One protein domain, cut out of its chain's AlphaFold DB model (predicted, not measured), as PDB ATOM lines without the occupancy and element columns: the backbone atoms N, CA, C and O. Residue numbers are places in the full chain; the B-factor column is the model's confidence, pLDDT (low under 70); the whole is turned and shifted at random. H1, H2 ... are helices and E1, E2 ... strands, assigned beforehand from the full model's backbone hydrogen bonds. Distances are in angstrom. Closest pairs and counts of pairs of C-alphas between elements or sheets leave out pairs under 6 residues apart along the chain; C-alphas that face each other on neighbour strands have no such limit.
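This is residues 127 to 197 of the 197 residues of an uncharacterized protein of Diploscapter pachys (UniProt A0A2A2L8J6). With little regular structure, a small sheet of three short parallel strands, in the order E2, E1, E3, has helix H1 over one face, while residues 175 to 197, with no named element, loop out and back beyond E3. The 71 printed residues, 28 in named elements, run E1, H1, E2, E3, class mixed. The whole is only just compact, close to loose: radius of gyration of the C-alphas 12.9 A, spans 35 by 27 by 23 A.

E1, residues 127 to 131, begins at C-alpha 127 (8.148, 14.595, 16.625). H1, residues 140 to 155, measures 22.5 A. E2 is residues 161 to 164; E3, residues 172 to 174, ends at C-alpha 174 (-2.411, 20.669, 11.449).

E1 is parallel to E2 (N 129 and O 163, 2.8 A) and to E3 (N 130 and O 172, 2.8 A), both within hydrogen-bond range. H1, with 11 of 12 O i to N i+4 pairs within range, makes two layers, helix on sheet, height 8.9 A, along the strands. E1, H1, E2 form a strand-helix-strand unit, parallel strands joined through a helix, its crossover right-handed. H1 touches E2, closest C-alphas Ser 155 and Thr 161, 5.7 A.

The printed part has no cut. Residues 177 to 197 have pLDDT under 70.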
ATOM      1  N   ILE A 127       8.847  13.353  16.969       92.69
ATOM      2  CA  ILE A 127       8.148  14.595  16.625       92.69
ATOM      3  C   ILE A 127       6.682  14.457  17.022       92.69
ATOM      4  O   ILE A 127       6.048  13.449  16.720       92.69
ATOM      5  N   THR A 128       6.122  15.467  17.674       92.88
ATOM      6  CA  THR A 128       4.701  15.478  18.031       92.88
ATOM      7  C   THR A 128       3.901  16.290  17.019       92.88
ATOM      8  O   THR A 128       4.379  17.283  16.470       92.88
ATOM      9  N   TYR A 129       2.659  15.895  16.764       90.25
ATOM     10  CA  TYR A 129       1.736  16.663  15.936       90.25
ATOM     11  C   TYR A 129       0.388  16.838  16.624       90.25
ATOM     12  O   TYR A 129      -0.046  15.979  17.384       90.25
ATOM     13  N   SER A 130      -0.301  17.936  16.335       89.94
ATOM     14  CA  SER A 130      -1.659  18.184  16.811       89.94
ATOM     15  C   SER A 130      -2.586  18.557  15.658       89.94
ATOM     16  O   SER A 130      -2.164  19.178  14.681       89.94
ATOM     17  N   ILE A 131      -3.858  18.163  15.759       90.19
ATOM     18  CA  ILE A 131      -4.919  18.571  14.829       90.19
ATOM     19  C   ILE A 131      -5.697  19.708  15.487       90.19
ATOM     20  O   ILE A 131      -6.527  19.491  16.370       90.19
ATOM     21  N   ASP A 132      -5.389  20.931  15.072       86.56
ATOM     22  CA  ASP A 132      -5.877  22.165  15.688       86.56
ATOM     23  C   ASP A 132      -7.201  22.648  15.074       86.56
ATOM     24  O   ASP A 132      -7.957  23.376  15.718       86.56
ATOM     25  N   SER A 133      -7.506  22.257  13.836       86.19
ATOM     26  CA  SER A 133      -8.833  22.439  13.236       86.19
ATOM     27  C   SER A 133      -9.203  21.243  12.359       86.19
ATOM     28  O   SER A 133      -8.389  20.348  12.144       86.19
ATOM     29  N   TRP A 134     -10.446  21.200  11.879       84.50
ATOM     30  CA  TRP A 134     -11.000  20.070  11.132       84.50
ATOM     31  C   TRP A 134     -11.715  20.570   9.878       84.50
ATOM     32  O   TRP A 134     -12.350  21.623   9.917       84.50
ATOM     33  N   THR A 135     -11.634  19.815   8.781       78.62
ATOM     34  CA  THR A 135     -12.482  20.054   7.605       78.62
ATOM     35  C   THR A 135     -13.930  19.621   7.896       78.62
ATOM     36  O   THR A 135     -14.126  18.601   8.565       78.62
ATOM     37  N   PRO A 136     -14.946  20.363   7.412       80.31
ATOM     38  CA  PRO A 136     -16.339  19.919   7.460       80.31
ATOM     39  C   PRO A 136     -16.647  18.793   6.458       80.31
ATOM     40  O   PRO A 136     -17.672  18.131   6.593       80.31
ATOM     41  N   ASP A 137     -15.774  18.558   5.473       79.56
ATOM     42  CA  ASP A 137     -16.035  17.657   4.343       79.56
ATOM     43  C   ASP A 137     -15.805  16.179   4.683       79.56
ATOM     44  O   ASP A 137     -16.279  15.290   3.974       79.56
ATOM     45  N   LEU A 138     -15.048  15.895   5.752       81.31
ATOM     46  CA  LEU A 138     -14.651  14.540   6.129       81.31
ATOM     47  C   LEU A 138     -14.848  14.272   7.627       81.31
ATOM     48  O   LEU A 138     -14.549  15.131   8.459       81.31
ATOM     49  N   PRO A 139     -15.247  13.040   8.007       88.62
ATOM     50  CA  PRO A 139     -15.255  12.620   9.402       88.62
ATOM     51  C   PRO A 139     -13.869  12.738  10.045       88.62
ATOM     52  O   PRO A 139     -12.847  12.426   9.427       88.62
ATOM     53  N   ARG A 140     -13.833  13.112  11.330       90.12
ATOM     54  CA  ARG A 140     -12.578  13.315  12.076       90.12
ATOM     55  C   ARG A 140     -11.679  12.078  12.080       90.12
ATOM     56  O   ARG A 140     -10.474  12.203  11.900       90.12
ATOM     57  N   ASP A 141     -12.249  10.884  12.206       91.94
ATOM     58  CA  ASP A 141     -11.461   9.647  12.187       91.94
ATOM     59  C   ASP A 141     -10.837   9.365  10.818       91.94
ATOM     60  O   ASP A 141      -9.729   8.833  10.742       91.94
ATOM     61  N   THR A 142     -11.502   9.768   9.731       84.25
ATOM     62  CA  THR A 142     -10.940   9.695   8.375       84.25
ATOM     63  C   THR A 142      -9.749  10.636   8.240       84.25
ATOM     64  O   THR A 142      -8.693  10.218   7.762       84.25
ATOM     65  N   VAL A 143      -9.889  11.876   8.716       84.00
ATOM     66  CA  VAL A 143      -8.813  12.878   8.719       84.00
ATOM     67  C   VAL A 143      -7.621  12.397   9.547       84.00
ATOM     68  O   VAL A 143      -6.498  12.351   9.045       84.00
ATOM     69  N   ARG A 144      -7.863  11.961  10.787       90.94
ATOM     70  CA  ARG A 144      -6.826  11.444  11.687       90.94
ATOM     71  C   ARG A 144      -6.079  10.263  11.073       90.94
ATOM     72  O   ARG A 144      -4.851  10.234  11.094       90.94
ATOM     73  N   ARG A 145      -6.810   9.303  10.497       88.00
ATOM     74  CA  ARG A 145      -6.219   8.132   9.835       88.00
ATOM     75  C   ARG A 145      -5.352   8.537   8.647       88.00
ATOM     76  O   ARG A 145      -4.246   8.033   8.520       88.00
ATOM     77  N   ALA A 146      -5.829   9.447   7.799       83.44
ATOM     78  CA  ALA A 146      -5.066   9.922   6.648       83.44
ATOM     79  C   ALA A 146      -3.769  10.636   7.063       83.44
ATOM     80  O   ALA A 146      -2.726  10.400   6.459       83.44
ATOM     81  N   ILE A 147      -3.821  11.459   8.114       85.81
ATOM     82  CA  ILE A 147      -2.639  12.131   8.668       85.81
ATOM     83  C   ILE A 147      -1.644  11.104   9.227       85.81
ATOM     84  O   ILE A 147      -0.460  11.168   8.905       85.81
ATOM     85  N   ARG A 148      -2.119  10.118  10.000       89.31
ATOM     86  CA  ARG A 148      -1.269   9.043  10.533       89.31
ATOM     87  C   ARG A 148      -0.588   8.248   9.422       89.31
ATOM     88  O   ARG A 148       0.628   8.129   9.433       89.31
ATOM     89  N   GLU A 149      -1.342   7.793   8.423       86.44
ATOM     90  CA  GLU A 149      -0.782   7.066   7.277       86.44
ATOM     91  C   GLU A 149       0.254   7.901   6.507       86.44
ATOM     92  O   GLU A 149       1.234   7.362   5.991       86.44
ATOM     93  N   ALA A 150       0.060   9.222   6.413       81.75
ATOM     94  CA  ALA A 150       1.046  10.107   5.802       81.75
ATOM     95  C   ALA A 150       2.354  10.141   6.609       81.75
ATOM     96  O   ALA A 150       3.426  10.089   6.007       81.75
ATOM     97  N   TYR A 151       2.283  10.181   7.941       86.88
ATOM     98  CA  TYR A 151       3.458  10.092   8.812       86.88
ATOM     99  C   TYR A 151       4.125   8.714   8.787       86.88
ATOM    100  O   TYR A 151       5.353   8.642   8.712       86.88
ATOM    101  N   ASP A 152       3.346   7.632   8.749       86.81
ATOM    102  CA  ASP A 152       3.865   6.259   8.682       86.81
ATOM    103  C   ASP A 152       4.747   6.054   7.442       86.81
ATOM    104  O   ASP A 152       5.798   5.413   7.518       86.81
ATOM    105  N   LYS A 153       4.389   6.669   6.304       84.50
ATOM    106  CA  LYS A 153       5.221   6.646   5.087       84.50
ATOM    107  C   LYS A 153       6.617   7.232   5.303       84.50
ATOM    108  O   LYS A 153       7.558   6.778   4.658       84.50
ATOM    109  N   TRP A 154       6.771   8.209   6.194       81.62
ATOM    110  CA  TRP A 154       8.078   8.777   6.546       81.62
ATOM    111  C   TRP A 154       8.831   7.909   7.535       81.62
ATOM    112  O   TRP A 154      10.018   7.649   7.335       81.62
ATOM    113  N   SER A 155       8.140   7.425   8.566       87.81
ATOM    114  CA  SER A 155       8.713   6.507   9.552       87.81
ATOM    115  C   SER A 155       9.190   5.194   8.926       87.81
ATOM    116  O   SER A 155      10.148   4.597   9.408       87.81
ATOM    117  N   ALA A 156       8.597   4.773   7.805       90.19
ATOM    118  CA  ALA A 156       9.039   3.606   7.046       90.19
ATOM    119  C   ALA A 156      10.418   3.776   6.377       90.19
ATOM    120  O   ALA A 156      11.087   2.781   6.102       90.19
ATOM    121  N   VAL A 157      10.851   5.010   6.092       87.25
ATOM    122  CA  VAL A 157      12.083   5.290   5.322       87.25
ATOM    123  C   VAL A 157      13.099   6.159   6.068       87.25
ATOM    124  O   VAL A 157      14.176   6.456   5.544       87.25
ATOM    125  N   ALA A 158      12.790   6.570   7.297       84.50
ATOM    126  CA  ALA A 158      13.710   7.274   8.179       84.50
ATOM    127  C   ALA A 158      13.500   6.911   9.644       84.50
ATOM    128  O   ALA A 158      12.388   6.584  10.045       84.50
ATOM    129  N   PRO A 159      14.545   7.077  10.475       90.00
ATOM    130  CA  PRO A 159      14.446   6.911  11.917       90.00
ATOM    131  C   PRO A 159      13.744   8.124  12.550       90.00
ATOM    132  O   PRO A 159      14.341   8.836  13.348       90.00
ATOM    133  N   ILE A 160      12.506   8.405  12.149       88.50
ATOM    134  CA  ILE A 160      11.654   9.476  12.671       88.50
ATOM    135  C   ILE A 160      10.309   8.869  13.073       88.50
ATOM    136  O   ILE A 160       9.782   8.015  12.365       88.50
ATOM    137  N   THR A 161       9.752   9.285  14.202       93.94
ATOM    138  CA  THR A 161       8.462   8.811  14.724       93.94
ATOM    139  C   THR A 161       7.552   9.991  14.995       93.94
ATOM    140  O   THR A 161       8.033  11.039  15.432       93.94
ATOM    141  N   PHE A 162       6.252   9.789  14.805       94.50
ATOM    142  CA  PHE A 162       5.242  10.819  14.992       94.50
ATOM    143  C   PHE A 162       4.219  10.402  16.046       94.50
ATOM    144  O   PHE A 162       3.731   9.275  16.017       94.50
ATOM    145  N   GLU A 163       3.874  11.316  16.949       96.25
ATOM    146  CA  GLU A 163       2.859  11.100  17.985       96.25
ATOM    147  C   GLU A 163       1.799  12.205  17.952       96.25
ATOM    148  O   GLU A 163       2.131  13.390  17.917       96.25
ATOM    149  N   GLU A 164       0.520  11.819  17.967       95.62
ATOM    150  CA  GLU A 164      -0.586  12.770  18.089       95.62
ATOM    151  C   GLU A 164      -0.709  13.245  19.537       95.62
ATOM    152  O   GLU A 164      -0.917  12.436  20.440       95.62
ATOM    153  N   VAL A 165      -0.655  14.556  19.746       96.56
ATOM    154  CA  VAL A 165      -0.885  15.208  21.038       96.56
ATOM    155  C   VAL A 165      -2.089  16.147  20.965       96.56
ATOM    156  O   VAL A 165      -2.623  16.439  19.889       96.56
ATOM    157  N   SER A 166      -2.530  16.636  22.125       95.94
ATOM    158  CA  SER A 166      -3.646  17.581  22.219       95.94
ATOM    159  C   SER A 166      -3.417  18.834  21.365       95.94
ATOM    160  O   SER A 166      -2.287  19.299  21.191       95.94
ATOM    161  N   ALA A 167      -4.513  19.402  20.851       92.38
ATOM    162  CA  ALA A 167      -4.506  20.627  20.050       92.38
ATOM    163  C   ALA A 167      -3.634  21.728  20.684       92.38
ATOM    164  O   ALA A 167      -3.723  22.002  21.883       92.38
ATOM    165  N   GLY A 168      -2.781  22.352  19.870       87.38
ATOM    166  CA  GLY A 168      -1.861  23.417  20.272       87.38
ATOM    167  C   GLY A 168      -0.523  22.971  20.876       87.38
ATOM    168  O   GLY A 168       0.365  23.820  20.997       87.38
ATOM    169  N   GLN A 169      -0.344  21.686  21.207       91.69
ATOM    170  CA  GLN A 169       0.850  21.172  21.902       91.69
ATOM    171  C   GLN A 169       1.876  20.475  20.988       91.69
ATOM    172  O   GLN A 169       2.959  20.127  21.454       91.69
ATOM    173  N   GLY A 170       1.553  20.251  19.710       87.56
ATOM    174  CA  GLY A 170       2.446  19.572  18.766       87.56
ATOM    175  C   GLY A 170       3.599  20.447  18.267       87.56
ATOM    176  O   GLY A 170       3.436  21.664  18.134       87.56
ATOM    177  N   ASP A 171       4.731  19.815  17.923       83.88
ATOM    178  CA  ASP A 171       5.784  20.424  17.084       83.88
ATOM    179  C   ASP A 171       5.254  20.812  15.707       83.88
ATOM    180  O   ASP A 171       5.746  21.743  15.083       83.88
ATOM    181  N   ILE A 172       4.283  20.033  15.235       85.00
ATOM    182  CA  ILE A 172       3.565  20.220  13.990       85.00
ATOM    183  C   ILE A 172       2.103  20.524  14.313       85.00
ATOM    184  O   ILE A 172       1.434  19.719  14.965       85.00
ATOM    185  N   LYS A 173       1.564  21.622  13.779       83.12
ATOM    186  CA  LYS A 173       0.146  21.981  13.987       83.12
ATOM    187  C   LYS A 173      -0.668  21.949  12.704       83.12
ATOM    188  O   LYS A 173      -0.609  22.899  11.921       83.12
ATOM    189  N   VAL A 174      -1.481  20.903  12.561       83.31
ATOM    190  CA  VAL A 174      -2.411  20.669  11.449       83.31
ATOM    191  C   VAL A 174      -3.638  21.559  11.570       83.31
ATOM    192  O   VAL A 174      -4.439  21.408  12.490       83.31
ATOM    193  N   LYS A 175      -3.814  22.469  10.608       79.38
ATOM    194  CA  LYS A 175      -5.021  23.298  10.473       79.38
ATOM    195  C   LYS A 175      -5.583  23.202   9.066       79.38
ATOM    196  O   LYS A 175      -4.814  23.248   8.118       79.38
ATOM    197  N   PHE A 176      -6.903  23.132   8.970       78.38
ATOM    198  CA  PHE A 176      -7.713  23.312   7.771       78.38
ATOM    199  C   PHE A 176      -8.318  24.718   7.773       78.38
ATOM    200  O   PHE A 176      -8.804  25.185   8.810       78.38
ATOM    201  N   GLY A 177      -8.323  25.364   6.613       67.38
ATOM    202  CA  GLY A 177      -9.030  26.616   6.381       67.38
ATOM    203  C   GLY A 177      -9.273  26.851   4.888       67.38
ATOM    204  O   GLY A 177      -8.665  26.196   4.050       67.38
ATOM    205  N   SER A 178     -10.158  27.804   4.585       61.66
ATOM    206  CA  SER A 178     -10.373  28.394   3.257       61.66
ATOM    207  C   SER A 178      -9.915  29.866   3.156       61.66
ATOM    208  O   SER A 178     -10.073  30.617   4.121       61.66
ATOM    209  N   TYR A 179      -9.474  30.300   1.969       58.34
ATOM    210  CA  TYR A 179      -9.090  31.685   1.622       58.34
ATOM    211  C   TYR A 179      -7.761  32.171   2.238       58.34
ATOM    212  O   TYR A 179      -6.730  31.527   2.079       58.34
ATOM    213  N   SER A 180      -7.746  33.354   2.865       51.78
ATOM    214  CA  SER A 180      -6.547  33.942   3.467       51.78
ATOM    215  C   SER A 180      -6.292  33.336   4.846       51.78
ATOM    216  O   SER A 180      -7.128  33.430   5.746       51.78
ATOM    217  N   HIS A 181      -5.121  32.720   5.020       50.59
ATOM    218  CA  HIS A 181      -4.735  32.003   6.244       50.59
ATOM    219  C   HIS A 181      -3.744  32.754   7.138       50.59
ATOM    220  O   HIS A 181      -3.227  32.187   8.113       50.59
ATOM    221  N   GLY A 182      -3.524  34.040   6.847       44.66
ATOM    222  CA  GLY A 182      -2.583  34.887   7.579       44.66
ATOM    223  C   GLY A 182      -1.117  34.516   7.337       44.66
ATOM    224  O   GLY A 182      -0.282  34.768   8.203       44.66
ATOM    225  N   ASP A 183      -0.806  33.887   6.201       49.09
ATOM    226  CA  ASP A 183       0.553  33.646   5.712       49.09
ATOM    227  C   ASP A 183       0.742  34.263   4.305       49.09
ATOM    228  O   ASP A 183      -0.237  34.693   3.690       49.09
ATOM    229  N   PRO A 184       1.990  34.399   3.811       43.78
ATOM    230  CA  PRO A 184       2.273  35.081   2.544       43.78
ATOM    231  C   PRO A 184       1.787  34.334   1.291       43.78
ATOM    232  O   PRO A 184       1.999  34.826   0.182       43.78
ATOM    233  N   TRP A 185       1.200  33.143   1.436       48.75
ATOM    234  CA  TRP A 185       0.845  32.271   0.320       48.75
ATOM    235  C   TRP A 185      -0.607  32.526  -0.094       48.75
ATOM    236  O   TRP A 185      -1.544  31.867   0.351       48.75
ATOM    237  N   PHE A 186      -0.794  33.531  -0.948       34.00
ATOM    238  CA  PHE A 186      -2.098  33.898  -1.499       34.00
ATOM    239  C   PHE A 186      -2.463  33.046  -2.729       34.00
ATOM    240  O   PHE A 186      -1.634  32.858  -3.619       34.00
ATOM    241  N   GLY A 187      -3.726  32.602  -2.819       38.59
ATOM    242  CA  GLY A 187      -4.359  32.195  -4.082       38.59
ATOM    243  C   GLY A 187      -5.318  31.001  -3.993       38.59
ATOM    244  O   GLY A 187      -5.086  30.049  -3.254       38.59
ATOM    245  N   ASP A 188      -6.369  31.027  -4.819       36.88
ATOM    246  CA  ASP A 188      -7.432  30.012  -4.987       36.88
ATOM    247  C   ASP A 188      -6.952  28.647  -5.544       36.88
ATOM    248  O   ASP A 188      -7.732  27.851  -6.079       36.88
ATOM    249  N   TYR A 189      -5.661  28.335  -5.437       40.69
ATOM    250  CA  TYR A 189      -5.098  27.046  -5.825       40.69
ATOM    251  C   TYR A 189      -5.429  26.014  -4.749       40.69
ATOM    252  O   TYR A 189      -4.607  25.764  -3.880       40.69
ATOM    253  N   PHE A 190      -6.655  25.469  -4.783       35.00
ATOM    254  CA  PHE A 190      -7.146  24.364  -3.942       35.00
ATOM    255  C   PHE A 190      -6.402  24.236  -2.605       35.00
ATOM    256  O   PHE A 190      -5.661  23.288  -2.346       35.00
ATOM    257  N   CYS A 191      -6.611  25.231  -1.748       36.53
ATOM    258  CA  CYS A 191      -6.104  25.244  -0.391       36.53
ATOM    259  C   CYS A 191      -6.943  24.259   0.446       36.53
ATOM    260  O   CYS A 191      -7.816  24.642   1.211       36.53
ATOM    261  N   HIS A 192      -6.716  22.956   0.279       33.75
ATOM    262  CA  HIS A 192      -6.801  22.027   1.409       33.75
ATOM    263  C   HIS A 192      -5.408  21.994   2.037       33.75
ATOM    264  O   HIS A 192      -4.730  20.964   2.052       33.75
ATOM    265  N   THR A 193      -4.927  23.167   2.453       36.12
ATOM    266  CA  THR A 193      -3.629  23.284   3.104       36.12
ATOM    267  C   THR A 193      -3.798  22.735   4.500       36.12
ATOM    268  O   THR A 193      -4.442  23.351   5.343       36.12
ATOM    269  N   ILE A 194      -3.225  21.559   4.733       39.03
ATOM    270  CA  ILE A 194      -2.843  21.141   6.073       39.03
ATOM    271  C   ILE A 194      -1.718  22.090   6.481       39.03
ATOM    272  O   ILE A 194      -0.626  22.027   5.928       39.03
ATOM    273  N   ARG A 195      -1.969  23.013   7.407       37.25
ATOM    274  CA  ARG A 195      -0.889  23.835   7.976       37.25
ATOM    275  C   ARG A 195       0.074  22.933   8.761       37.25
ATOM    276  O   ARG A 195      -0.369  21.981   9.380       37.25
ATOM    277  N   PHE A 196       1.370  23.219   8.747       34.62
ATOM    278  CA  PHE A 196       2.347  22.684   9.700       34.62
ATOM    279  C   PHE A 196       3.070  23.925  10.241       34.62
ATOM    280  O   PHE A 196       3.976  24.429   9.581       34.62
ATOM    281  N   LEU A 197       2.560  24.523  11.327       31.33
ATOM    282  CA  LEU A 197       3.290  25.574  12.062       31.33
ATOM    283  C   LEU A 197       4.402  24.962  12.896       31.33
ATOM    284  O   LEU A 197       4.105  23.884  13.457       31.33
TER     285      LEU A 197